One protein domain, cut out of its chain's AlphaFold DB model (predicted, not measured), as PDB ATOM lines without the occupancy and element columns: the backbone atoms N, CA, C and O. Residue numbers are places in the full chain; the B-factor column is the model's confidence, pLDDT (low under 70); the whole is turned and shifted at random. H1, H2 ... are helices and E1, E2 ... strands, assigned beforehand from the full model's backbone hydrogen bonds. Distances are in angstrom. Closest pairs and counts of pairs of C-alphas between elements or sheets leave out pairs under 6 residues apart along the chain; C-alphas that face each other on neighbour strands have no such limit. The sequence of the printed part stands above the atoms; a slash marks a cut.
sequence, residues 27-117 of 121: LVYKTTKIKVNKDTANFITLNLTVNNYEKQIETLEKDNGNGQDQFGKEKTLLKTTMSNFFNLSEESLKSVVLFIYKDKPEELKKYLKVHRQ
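What this domain is: This is residues 27 to 117 of the 121 residues of an uncharacterized protein of Borreliella finlandensis (UniProt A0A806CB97). A small three-stranded sheet sits between a helical hairpin, the short H1 and long H2, on one side and helix H3 on the other; H3 meets the sheet near its start, and residues 112 to 117 stick out. The 91 printed residues run E1, E2, H1, H2, E3, H3, and the mixed sheet has the order E1, E3, E2. The class is mixed, helices and strands. The whole is compact, with a radius of gyration of the C-alphas of 13.7 A, and flat, spanning 39 by 39 by 15 A.

Where its parts are: Find C-alpha 27 at (110.894, 138.190, 172.177), where strand E1, residues 27 to 30, begins. Strand E2, residues 43 to 49, runs 19.4 A; helix H1 is residues 53 to 58. Helix H2, residues 68 to 85, runs 26.0 A from C-alpha 68 at (124.083, 144.308, 152.879). Strand E3, residues 95 to 101, covers 19.5 A, and helix H3, residues 105 to 116, covers 16.2 A, ending at (112.361, 139.521, 187.131).

How they stand to each other: Look first at inner strand E3: it is parallel to E1, with N 29 and O 99 2.8 A apart, and antiparallel to E2, with N 46 and O 98 2.8 A apart, both within hydrogen-bond range. H1 is on the sheet at a height of 7.2 A, over none of its strands, but only just: 2 of its C-alphas fall on E2. H1 and H2 form a hairpin and touch, opposite ways at a shallow tilt of 5 degrees; H2 does so with residues 75 to 82 alone, and the closest C-alphas, Glu 54 and Lys 79, are 6.2 A apart. H2 only grazes the sheet with residues 74 to 85, H3 with residues 105 to 111. H3 is apart from H1 and H2. In H1, H2 and H3 every O i to N i+4 pair is within hydrogen-bond range.

The domain as a whole: The C-alphas farthest apart, Gly 65 and Glu 90, are 41.7 A from each other. The printed part has no cut; the link from E1 to E2 is long. Look for pLDDT under 70 at residues 38 to 41, 65 to 68, 90 and 116 to 117.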
ATOM      1  N   LEU A  27     110.350 138.921 173.314       92.44
ATOM      2  CA  LEU A  27     110.894 138.190 172.177       92.44
ATOM      3  C   LEU A  27     112.401 138.399 172.118       92.44
ATOM      4  O   LEU A  27     112.893 139.509 172.302       92.44
ATOM      5  N   VAL A  28     113.141 137.331 171.847       93.12
ATOM      6  CA  VAL A  28     114.603 137.352 171.843       93.12
ATOM      7  C   VAL A  28     115.098 136.986 170.452       93.12
ATOM      8  O   VAL A  28     114.755 135.928 169.926       93.12
ATOM      9  N   TYR A  29     115.934 137.839 169.868       93.94
ATOM     10  CA  TYR A  29     116.497 137.647 168.539       93.94
ATOM     11  C   TYR A  29     118.021 137.751 168.566       93.94
ATOM     12  O   TYR A  29     118.586 138.751 169.012       93.94
ATOM     13  N   LYS A  30     118.696 136.715 168.066       92.44
ATOM     14  CA  LYS A  30     120.143 136.739 167.860       92.44
ATOM     15  C   LYS A  30     120.437 137.292 166.468       92.44
ATOM     16  O   LYS A  30     120.078 136.659 165.479       92.44
ATOM     17  N   THR A  31     121.099 138.438 166.388       90.94
ATOM     18  CA  THR A  31     121.485 139.072 165.123       90.94
ATOM     19  C   THR A  31     122.925 138.748 164.741       90.94
ATOM     20  O   THR A  31     123.777 138.534 165.604       90.94
ATOM     21  N   THR A  32     123.219 138.767 163.440       87.56
ATOM     22  CA  THR A  32     124.597 138.717 162.932       87.56
ATOM     23  C   THR A  32     125.066 140.049 162.346       87.56
ATOM     24  O   THR A  32     126.267 140.348 162.387       87.56
ATOM     25  N   LYS A  33     124.143 140.863 161.814       89.44
ATOM     26  CA  LYS A  33     124.459 142.090 161.062       89.44
ATOM     27  C   LYS A  33     123.823 143.368 161.600       89.44
ATOM     28  O   LYS A  33     124.255 144.434 161.168       89.44
ATOM     29  N   ILE A  34     122.850 143.308 162.507       90.94
ATOM     30  CA  ILE A  34     122.306 144.503 163.165       90.94
ATOM     31  C   ILE A  34     123.345 145.009 164.166       90.94
ATOM     32  O   ILE A  34     123.910 144.248 164.959       90.94
ATOM     33  N   LYS A  35     123.623 146.307 164.103       90.00
ATOM     34  CA  LYS A  35     124.498 146.999 165.043       90.00
ATOM     35  C   LYS A  35     123.841 146.968 166.410       90.00
ATOM     36  O   LYS A  35     122.743 147.475 166.568       90.00
ATOM     37  N   VAL A  36     124.526 146.394 167.388       88.25
ATOM     38  CA  VAL A  36     124.185 146.514 168.810       88.25
ATOM     39  C   VAL A  36     125.179 147.470 169.461       88.25
ATOM     40  O   VAL A  36     126.315 147.577 168.991       88.25
ATOM     41  N   ASN A  37     124.769 148.199 170.499       75.19
ATOM     42  CA  ASN A  37     125.609 149.232 171.104       75.19
ATOM     43  C   ASN A  37     126.771 148.612 171.903       75.19
ATOM     44  O   ASN A  37     126.664 148.362 173.099       75.19
ATOM     45  N   LYS A  38     127.902 148.371 171.236       63.34
ATOM     46  CA  LYS A  38     129.064 147.685 171.825       63.34
ATOM     47  C   LYS A  38     129.646 148.395 173.052       63.34
ATOM     48  O   LYS A  38     130.248 147.728 173.890       63.34
ATOM     49  N   ASP A  39     129.437 149.706 173.166       60.88
ATOM     50  CA  ASP A  39     130.069 150.548 174.183       60.88
ATOM     51  C   ASP A  39     129.293 150.592 175.510       60.88
ATOM     52  O   ASP A  39     129.857 150.946 176.542       60.88
ATOM     53  N   THR A  40     128.012 150.208 175.517       64.19
ATOM     54  CA  THR A  40     127.168 150.236 176.731       64.19
ATOM     55  C   THR A  40     126.551 148.882 177.040       64.19
ATOM     56  O   THR A  40     126.646 148.398 178.167       64.19
ATOM     57  N   ALA A  41     125.941 148.241 176.048       65.94
ATOM     58  CA  ALA A  41     125.293 146.958 176.218       65.94
ATOM     59  C   ALA A  41     125.232 146.251 174.865       65.94
ATOM     60  O   ALA A  41     124.667 146.776 173.913       65.94
ATOM     61  N   ASN A  42     125.790 145.039 174.770       83.19
ATOM     62  CA  ASN A  42     125.847 144.227 173.541       83.19
ATOM     63  C   ASN A  42     124.462 143.724 173.050       83.19
ATOM     64  O   ASN A  42     124.348 142.631 172.484       83.19
ATOM     65  N   PHE A  43     123.409 144.505 173.278       89.25
ATOM     66  CA  PHE A  43     122.036 144.274 172.884       89.25
ATOM     67  C   PHE A  43     121.305 145.594 172.573       89.25
ATOM     68  O   PHE A  43     121.757 146.681 172.921       89.25
ATOM     69  N   ILE A  44     120.148 145.483 171.927       90.69
ATOM     70  CA  ILE A  44     119.148 146.545 171.774       90.69
ATOM     71  C   ILE A  44     117.823 146.014 172.309       90.69
ATOM     72  O   ILE A  44     117.502 144.839 172.130       90.69
ATOM     73  N   THR A  45     117.035 146.877 172.941       90.44
ATOM     74  CA  THR A  45     115.650 146.571 173.294       90.44
ATOM     75  C   THR A  45     114.715 147.532 172.576       90.44
ATOM     76  O   THR A  45     114.890 148.745 172.669       90.44
ATOM     77  N   LEU A  46     113.727 146.994 171.863       91.56
ATOM     78  CA  LEU A  46     112.690 147.764 171.183       91.56
ATOM     79  C   LEU A  46     111.323 147.428 171.775       91.56
ATOM     80  O   LEU A  46     110.947 146.261 171.855       91.56
ATOM     81  N   ASN A  47     110.556 148.454 172.129       90.62
ATOM     82  CA  ASN A  47     109.156 148.295 172.508       90.62
ATOM     83  C   ASN A  47     108.295 148.417 171.250       90.62
ATOM     84  O   ASN A  47     108.124 149.512 170.702       90.62
ATOM     85  N   LEU A  48     107.794 147.282 170.775       91.94
ATOM     86  CA  LEU A  48     107.065 147.182 169.520       91.94
ATOM     87  C   LEU A  48     105.566 147.051 169.779       91.94
ATOM     88  O   LEU A  48     105.126 146.384 170.712       91.94
ATOM     89  N   THR A  49     104.787 147.680 168.915       90.56
ATOM     90  CA  THR A  49     103.324 147.655 168.884       90.56
ATOM     91  C   THR A  49     102.876 147.521 167.435       90.56
ATOM     92  O   THR A  49     103.642 147.855 166.522       90.56
ATOM     93  N   VAL A  50     101.614 147.147 167.225       88.69
ATOM     94  CA  VAL A  50     100.993 147.116 165.888       88.69
ATOM     95  C   VAL A  50     101.184 148.424 165.102       88.69
ATOM     96  O   VAL A  50     101.349 148.399 163.889       88.69
ATOM     97  N   ASN A  51     101.268 149.566 165.791       89.88
ATOM     98  CA  ASN A  51     101.344 150.885 165.160       89.88
ATOM     99  C   ASN A  51     102.770 151.360 164.849       89.88
ATOM    100  O   ASN A  51     102.939 152.334 164.117       89.88
ATOM    101  N   ASN A  52     103.804 150.756 165.445       92.81
ATOM    102  CA  ASN A  52     105.165 151.307 165.377       92.81
ATOM    103  C   ASN A  52     106.239 150.319 164.907       92.81
ATOM    104  O   ASN A  52     107.360 150.758 164.635       92.81
ATOM    105  N   TYR A  53     105.931 149.021 164.814       93.69
ATOM    106  CA  TYR A  53     106.958 147.994 164.649       93.69
ATOM    107  C   TYR A  53     107.764 148.164 163.361       93.69
ATOM    108  O   TYR A  53     108.987 148.047 163.383       93.69
ATOM    109  N   GLU A  54     107.110 148.525 162.255       94.31
ATOM    110  CA  GLU A  54     107.787 148.723 160.974       94.31
ATOM    111  C   GLU A  54     108.791 149.867 161.033       94.31
ATOM    112  O   GLU A  54     109.931 149.706 160.599       94.31
ATOM    113  N   LYS A  55     108.385 151.003 161.615       94.88
ATOM    114  CA  LYS A  55     109.239 152.186 161.758       94.88
ATOM    115  C   LYS A  55     110.430 151.890 162.665       94.88
ATOM    116  O   LYS A  55     111.555 152.224 162.313       94.88
ATOM    117  N   GLN A  56     110.194 151.231 163.801       93.69
ATOM    118  CA  GLN A  56     111.252 150.863 164.747       93.69
ATOM    119  C   GLN A  56     112.266 149.897 164.112       93.69
ATOM    120  O   GLN A  56     113.472 150.114 164.213       93.69
ATOM    121  N   ILE A  57     111.801 148.875 163.384       94.44
ATOM    122  CA  ILE A  57     112.694 147.941 162.678       94.44
ATOM    123  C   ILE A  57     113.447 148.647 161.543       94.44
ATOM    124  O   ILE A  57     114.611 148.333 161.292       94.44
ATOM    125  N   GLU A  58     112.836 149.622 160.865       93.94
ATOM    126  CA  GLU A  58     113.526 150.392 159.827       93.94
ATOM    127  C   GLU A  58     114.709 151.200 160.360       93.94
ATOM    128  O   GLU A  58     115.743 151.246 159.693       93.94
ATOM    129  N   THR A  59     114.593 151.753 161.571       93.44
ATOM    130  CA  THR A  59     115.673 152.518 162.220       93.44
ATOM    131  C   THR A  59     116.858 151.675 162.686       93.44
ATOM    132  O   THR A  59     117.870 152.238 163.095       93.44
ATOM    133  N   LEU A  60     116.766 150.341 162.623       92.88
ATOM    134  CA  LEU A  60     117.909 149.486 162.921       92.88
ATOM    135  C   LEU A  60     119.060 149.802 161.967       92.88
ATOM    136  O   LEU A  60     118.871 149.938 160.758       92.88
ATOM    137  N   GLU A  61     120.261 149.876 162.527       91.25
ATOM    138  CA  GLU A  61     121.488 150.138 161.786       91.25
ATOM    139  C   GLU A  61     122.258 148.842 161.535       91.25
ATOM    140  O   GLU A  61     122.159 147.864 162.279       91.25
ATOM    141  N   LYS A  62     123.074 148.848 160.485       89.31
ATOM    142  CA  LYS A  62     123.972 147.746 160.150       89.31
ATOM    143  C   LYS A  62     125.283 147.870 160.938       89.31
ATOM    144  O   LYS A  62     125.830 148.961 161.064       89.31
ATOM    145  N   ASP A  63     125.804 146.756 161.445       85.56
ATOM    146  CA  ASP A  63     127.139 146.693 162.054       85.56
ATOM    147  C   ASP A  63     128.230 146.782 160.970       85.56
ATOM    148  O   ASP A  63     128.034 146.345 159.830       85.56
ATOM    149  N   ASN A  64     129.396 147.326 161.318       73.12
ATOM    150  CA  ASN A  64     130.486 147.537 160.363       73.12
ATOM    151  C   ASN A  64     130.937 146.196 159.741       73.12
ATOM    152  O   ASN A  64     131.370 145.287 160.448       73.12
ATOM    153  N   GLY A  65     130.814 146.068 158.410       65.81
ATOM    154  CA  GLY A  65     131.241 144.892 157.640       65.81
ATOM    155  C   GLY A  65     130.473 144.661 156.326       65.81
ATOM    156  O   GLY A  65     129.388 145.203 156.095       65.81
ATOM    157  N   ASN A  66     131.015 143.810 155.450       60.28
ATOM    158  CA  ASN A  66     130.325 143.366 154.231       60.28
ATOM    159  C   ASN A  66     129.120 142.460 154.583       60.28
ATOM    160  O   ASN A  66     129.168 141.670 155.534       60.28
ATOM    161  N   GLY A  67     128.010 142.605 153.844       61.62
ATOM    162  CA  GLY A  67     126.780 141.818 154.062       61.62
ATOM    163  C   GLY A  67     125.468 142.604 154.007       61.62
ATOM    164  O   GLY A  67     124.610 142.404 154.860       61.62
ATOM    165  N   GLN A  68     125.317 143.523 153.046       63.25
ATOM    166  CA  GLN A  68     124.083 144.308 152.879       63.25
ATOM    167  C   GLN A  68     122.856 143.423 152.621       63.25
ATOM    168  O   GLN A  68     121.801 143.664 153.199       63.25
ATOM    169  N   ASP A  69     123.040 142.350 151.848       79.75
ATOM    170  CA  ASP A  69     122.011 141.343 151.575       79.75
ATOM    171  C   ASP A  69     121.514 140.659 152.864       79.75
ATOM    172  O   ASP A  69     120.317 140.582 153.125       79.75
ATOM    173  N   GLN A  70     122.432 140.261 153.751       85.50
ATOM    174  CA  GLN A  70     122.072 139.604 155.010       85.50
ATOM    175  C   GLN A  70     121.369 140.554 155.991       85.50
ATOM    176  O   GLN A  70     120.409 140.160 156.643       85.50
ATOM    177  N   PHE A  71     121.804 141.814 156.078       90.88
ATOM    178  CA  PHE A  71     121.140 142.813 156.921       90.88
ATOM    179  C   PHE A  71     119.703 143.103 156.455       90.88
ATOM    180  O   PHE A  71     118.785 143.140 157.274       90.88
ATOM    181  N   GLY A  72     119.497 143.252 155.142       91.06
ATOM    182  CA  GLY A  72     118.162 143.408 154.564       91.06
ATOM    183  C   GLY A  72     117.266 142.204 154.856       91.06
ATOM    184  O   GLY A  72     116.132 142.377 155.300       91.06
ATOM    185  N   LYS A  73     117.798 140.982 154.706       92.50
ATOM    186  CA  LYS A  73     117.094 139.735 155.048       92.50
ATOM    187  C   LYS A  73     116.677 139.677 156.519       92.50
ATOM    188  O   LYS A  73     115.538 139.309 156.796       92.50
ATOM    189  N   GLU A  74     117.551 140.069 157.450       93.50
ATOM    190  CA  GLU A  74     117.212 140.119 158.881       93.50
ATOM    191  C   GLU A  74     116.081 141.127 159.162       93.50
ATOM    192  O   GLU A  74     115.121 140.786 159.852       93.50
ATOM    193  N   LYS A  75     116.129 142.337 158.582       94.25
ATOM    194  CA  LYS A  75     115.048 143.332 158.737       94.25
ATOM    195  C   LYS A  75     113.716 142.835 158.180       94.25
ATOM    196  O   LYS A  75     112.694 142.968 158.852       94.25
ATOM    197  N   THR A  76     113.723 142.241 156.988       94.94
ATOM    198  CA  THR A  76     112.515 141.666 156.379       94.94
ATOM    199  C   THR A  76     111.950 140.542 157.238       94.94
ATOM    200  O   THR A  76     110.751 140.536 157.502       94.94
ATOM    201  N   LEU A  77     112.798 139.638 157.742       95.00
ATOM    202  CA  LEU A  77     112.373 138.577 158.655       95.00
ATOM    203  C   LEU A  77     111.696 139.159 159.900       95.00
ATOM    204  O   LEU A  77     110.576 138.764 160.215       95.00
ATOM    205  N   LEU A  78     112.333 140.123 160.573       95.56
ATOM    206  CA  LEU A  78     111.768 140.756 161.766       95.56
ATOM    207  C   LEU A  78     110.409 141.402 161.475       95.56
ATOM    208  O   LEU A  78     109.473 141.209 162.247       95.56
ATOM    209  N   LYS A  79     110.272 142.120 160.355       95.12
ATOM    210  CA  LYS A  79     108.998 142.735 159.951       95.12
ATOM    211  C   LYS A  79     107.909 141.699 159.711       95.12
ATOM    212  O   LYS A  79     106.831 141.825 160.284       95.12
ATOM    213  N   THR A  80     108.193 140.668 158.920       94.38
ATOM    214  CA  THR A  80     107.229 139.599 158.625       94.38
ATOM    215  C   THR A  80     106.816 138.867 159.898       94.38
ATOM    216  O   THR A  80     105.632 138.637 160.129       94.38
ATOM    217  N   THR A  81     107.769 138.550 160.774       93.38
ATOM    218  CA  THR A  81     107.479 137.904 162.056       93.38
ATOM    219  C   THR A  81     106.617 138.792 162.958       93.38
ATOM    220  O   THR A  81     105.648 138.297 163.528       93.38
ATOM    221  N   MET A  82     106.913 140.091 163.072       94.00
ATOM    222  CA  MET A  82     106.082 141.007 163.865       94.00
ATOM    223  C   MET A  82     104.682 141.172 163.268       94.00
ATOM    224  O   MET A  82     103.712 141.157 164.015       94.00
ATOM    225  N   SER A  83     104.563 141.255 161.941       92.31
ATOM    226  CA  SER A  83     103.270 141.286 161.246       92.31
ATOM    227  C   SER A  83     102.428 140.043 161.564       92.31
ATOM    228  O   SER A  83     101.251 140.159 161.898       92.31
ATOM    229  N   ASN A  84     103.053 138.860 161.588       90.38
ATOM    230  CA  ASN A  84     102.383 137.615 161.970       90.38
ATOM    231  C   ASN A  84     101.927 137.617 163.437       90.38
ATOM    232  O   ASN A  84     100.844 137.115 163.730       90.38
ATOM    233  N   PHE A  85     102.723 138.177 164.355       88.94
ATOM    234  CA  PHE A  85     102.361 138.288 165.774       88.94
ATOM    235  C   PHE A  85     101.268 139.335 166.044       88.94
ATOM    236  O   PHE A  85     100.443 139.133 166.934       88.94
ATOM    237  N   PHE A  86     101.255 140.430 165.282       88.75
ATOM    238  CA  PHE A  86     100.328 141.562 165.410       88.75
ATOM    239  C   PHE A  86      99.136 141.493 164.446       88.75
ATOM    240  O   PHE A  86      98.547 142.520 164.111       88.75
ATOM    241  N   ASN A  87      98.791 140.294 163.975       81.19
ATOM    242  CA  ASN A  87      97.691 140.090 163.036       81.19
ATOM    243  C   ASN A  87      96.322 140.535 163.612       81.19
ATOM    244  O   ASN A  87      96.194 140.874 164.784       81.19
ATOM    245  N   LEU A  88      95.268 140.540 162.791       71.12
ATOM    246  CA  LEU A  88      93.946 141.045 163.201       71.12
ATOM    247  C   LEU A  88      93.111 140.061 164.045       71.12
ATOM    248  O   LEU A  88      91.962 140.366 164.354       71.12
ATOM    249  N   SER A  89      93.648 138.896 164.421       74.62
ATOM    250  CA  SER A  89      92.918 137.940 165.267       74.62
ATOM    251  C   SER A  89      92.786 138.441 166.709       74.62
ATOM    252  O   SER A  89      93.597 139.242 167.184       74.62
ATOM    253  N   GLU A  90      91.778 137.960 167.436       69.62
ATOM    254  CA  GLU A  90      91.593 138.291 168.856       69.62
ATOM    255  C   GLU A  90      92.749 137.784 169.735       69.62
ATOM    256  O   GLU A  90      93.083 138.412 170.735       69.62
ATOM    257  N   GLU A  91      93.421 136.712 169.309       75.44
ATOM    258  CA  GLU A  91      94.565 136.097 169.996       75.44
ATOM    259  C   GLU A  91      95.912 136.767 169.670       75.44
ATOM    260  O   GLU A  91      96.958 136.379 170.194       75.44
ATOM    261  N   SER A  92      95.909 137.778 168.798       81.00
ATOM    262  CA  SER A  92      97.122 138.507 168.432       81.00
ATOM    263  C   SER A  92      97.735 139.252 169.609       81.00
ATOM    264  O   SER A  92      97.059 139.832 170.467       81.00
ATOM    265  N   LEU A  93      99.064 139.324 169.591       83.44
ATOM    266  CA  LEU A  93      99.786 140.199 170.497       83.44
ATOM    267  C   LEU A  93      99.450 141.653 170.143       83.44
ATOM    268  O   LEU A  93      99.267 142.002 168.980       83.44
ATOM    269  N   LYS A  94      99.360 142.528 171.146       85.19
ATOM    270  CA  LYS A  94      99.165 143.976 170.920       85.19
ATOM    271  C   LYS A  94     100.474 144.754 171.018       85.19
ATOM    272  O   LYS A  94     100.659 145.779 170.359       85.19
ATOM    273  N   SER A  95     101.395 144.220 171.807       88.12
ATOM    274  CA  SER A  95     102.707 144.789 172.062       88.12
ATOM    275  C   SER A  95     103.684 143.706 172.483       88.12
ATOM    276  O   SER A  95     103.299 142.732 173.124       88.12
ATOM    277  N   VAL A  96     104.956 143.885 172.133       89.88
ATOM    278  CA  VAL A  96     106.056 143.007 172.545       89.88
ATOM    279  C   VAL A  96     107.281 143.837 172.897       89.88
ATOM    280  O   VAL A  96     107.483 144.937 172.378       89.88
ATOM    281  N   VAL A  97     108.137 143.278 173.741       91.25
ATOM    282  CA  VAL A  97     109.494 143.785 173.940       91.25
ATOM    283  C   VAL A  97     110.424 142.913 173.106       91.25
ATOM    284  O   VAL A  97     110.536 141.718 173.362       91.25
ATOM    285  N   LEU A  98     111.080 143.475 172.095       93.38
ATOM    286  CA  LEU A  98     112.055 142.762 171.272       93.38
ATOM    287  C   LEU A  98     113.470 143.035 171.787       93.38
ATOM    288  O   LEU A  98     113.952 144.164 171.738       93.38
ATOM    289  N   PHE A  99     114.146 141.987 172.241       92.50
ATOM    290  CA  PHE A  99     115.534 141.999 172.685       92.50
ATOM    291  C   PHE A  99     116.439 141.424 171.594       92.50
ATOM    292  O   PHE A  99     116.383 140.232 171.291       92.50
ATOM    293  N   ILE A 100     117.289 142.262 171.008       92.75
ATOM    294  CA  ILE A 100     118.213 141.896 169.931       92.75
ATOM    295  C   ILE A 100     119.626 141.826 170.497       92.75
ATOM    296  O   ILE A 100     120.092 142.809 171.061       92.75
ATOM    297  N   TYR A 101     120.334 140.712 170.328       91.00
ATOM    298  CA  TYR A 101     121.706 140.539 170.827       91.00
ATOM    299  C   TYR A 101     122.598 139.836 169.809       91.00
ATOM    300  O   TYR A 101     122.098 139.173 168.904       91.00
ATOM    301  N   LYS A 102     123.921 139.960 169.959       86.38
ATOM    302  CA  LYS A 102     124.887 139.342 169.038       86.38
ATOM    303  C   LYS A 102     125.492 138.056 169.600       86.38
ATOM    304  O   LYS A 102     125.020 136.968 169.302       86.38
ATOM    305  N   ASP A 103     126.491 138.180 170.470       76.81
ATOM    306  CA  ASP A 103     127.309 137.033 170.895       76.81
ATOM    307  C   ASP A 103     127.260 136.756 172.401       76.81
ATOM    308  O   ASP A 103     127.653 135.676 172.829       76.81
ATOM    309  N   LYS A 104     126.752 137.700 173.209       77.88
ATOM    310  CA  LYS A 104     126.758 137.612 174.679       77.88
ATOM    311  C   LYS A 104     125.356 137.375 175.255       77.88
ATOM    312  O   LYS A 104     124.671 138.347 175.590       77.88
ATOM    313  N   PRO A 105     124.894 136.116 175.395       77.25
ATOM    314  CA  PRO A 105     123.620 135.810 176.047       77.25
ATOM    315  C   PRO A 105     123.634 136.124 177.555       77.25
ATOM    316  O   PRO A 105     122.586 136.126 178.200       77.25
ATOM    317  N   GLU A 106     124.793 136.406 178.150       83.75
ATOM    318  CA  GLU A 106     124.916 136.855 179.540       83.75
ATOM    319  C   GLU A 106     124.137 138.149 179.776       83.75
ATOM    320  O   GLU A 106     123.545 138.318 180.840       83.75
ATOM    321  N   GLU A 107     124.083 139.027 178.775       82.38
ATOM    322  CA  GLU A 107     123.302 140.259 178.850       82.38
ATOM    323  C   GLU A 107     121.800 139.971 178.886       82.38
ATOM    324  O   GLU A 107     121.085 140.595 179.664       82.38
ATOM    325  N   LEU A 108     121.325 138.946 178.166       85.75
ATOM    326  CA  LEU A 108     119.949 138.467 178.310       85.75
ATOM    327  C   LEU A 108     119.701 137.946 179.730       85.75
ATOM    328  O   LEU A 108     118.695 138.287 180.341       85.75
ATOM    329  N   LYS A 109     120.623 137.159 180.301       85.25
ATOM    330  CA  LYS A 109     120.483 136.660 181.683       85.25
ATOM    331  C   LYS A 109     120.428 137.807 182.698       85.25
ATOM    332  O   LYS A 109     119.617 137.752 183.619       85.25
ATOM    333  N   LYS A 110     121.272 138.833 182.548       85.62
ATOM    334  CA  LYS A 110     121.255 140.036 183.398       85.62
ATOM    335  C   LYS A 110     119.952 140.810 183.225       85.62
ATOM    336  O   LYS A 110     119.305 141.115 184.223       85.62
ATOM    337  N   TYR A 111     119.541 141.050 181.980       83.75
ATOM    338  CA  TYR A 111     118.285 141.714 181.647       83.75
ATOM    339  C   TYR A 111     117.100 140.999 182.299       83.75
ATOM    340  O   TYR A 111     116.326 141.627 183.021       83.75
ATOM    341  N   LEU A 112     117.018 139.677 182.138       84.69
ATOM    342  CA  LEU A 112     115.991 138.846 182.756       84.69
ATOM    343  C   LEU A 112     116.035 138.924 184.280       84.69
ATOM    344  O   LEU A 112     114.981 139.022 184.885       84.69
ATOM    345  N   LYS A 113     117.210 138.909 184.922       84.81
ATOM    346  CA  LYS A 113     117.319 139.029 186.389       84.81
ATOM    347  C   LYS A 113     116.805 140.371 186.908       84.81
ATOM    348  O   LYS A 113     116.031 140.373 187.859       84.81
ATOM    349  N   VAL A 114     117.193 141.480 186.276       81.25
ATOM    350  CA  VAL A 114     116.744 142.832 186.660       81.25
ATOM    351  C   VAL A 114     115.231 142.959 186.493       81.25
ATOM    352  O   VAL A 114     114.531 143.373 187.410       81.25
ATOM    353  N   HIS A 115     114.703 142.513 185.354       75.00
ATOM    354  CA  HIS A 115     113.278 142.634 185.038       75.00
ATOM    355  C   HIS A 115     112.428 141.498 185.633       75.00
ATOM    356  O   HIS A 115     111.201 141.536 185.562       75.00
ATOM    357  N   ARG A 116     113.053 140.507 186.287       67.19
ATOM    358  CA  ARG A 116     112.361 139.521 187.131       67.19
ATOM    359  C   ARG A 116     111.808 140.179 188.398       67.19
ATOM    360  O   ARG A 116     110.782 139.704 188.886       67.19
ATOM    361  N   GLN A 117     112.452 141.253 188.878       49.25
ATOM    362  CA  GLN A 117     112.214 141.905 190.175       49.25
ATOM    363  C   GLN A 117     111.438 143.236 190.133       49.25
ATOM    364  O   GLN A 117     111.189 143.798 191.194       49.25
TER     365      GLN A 117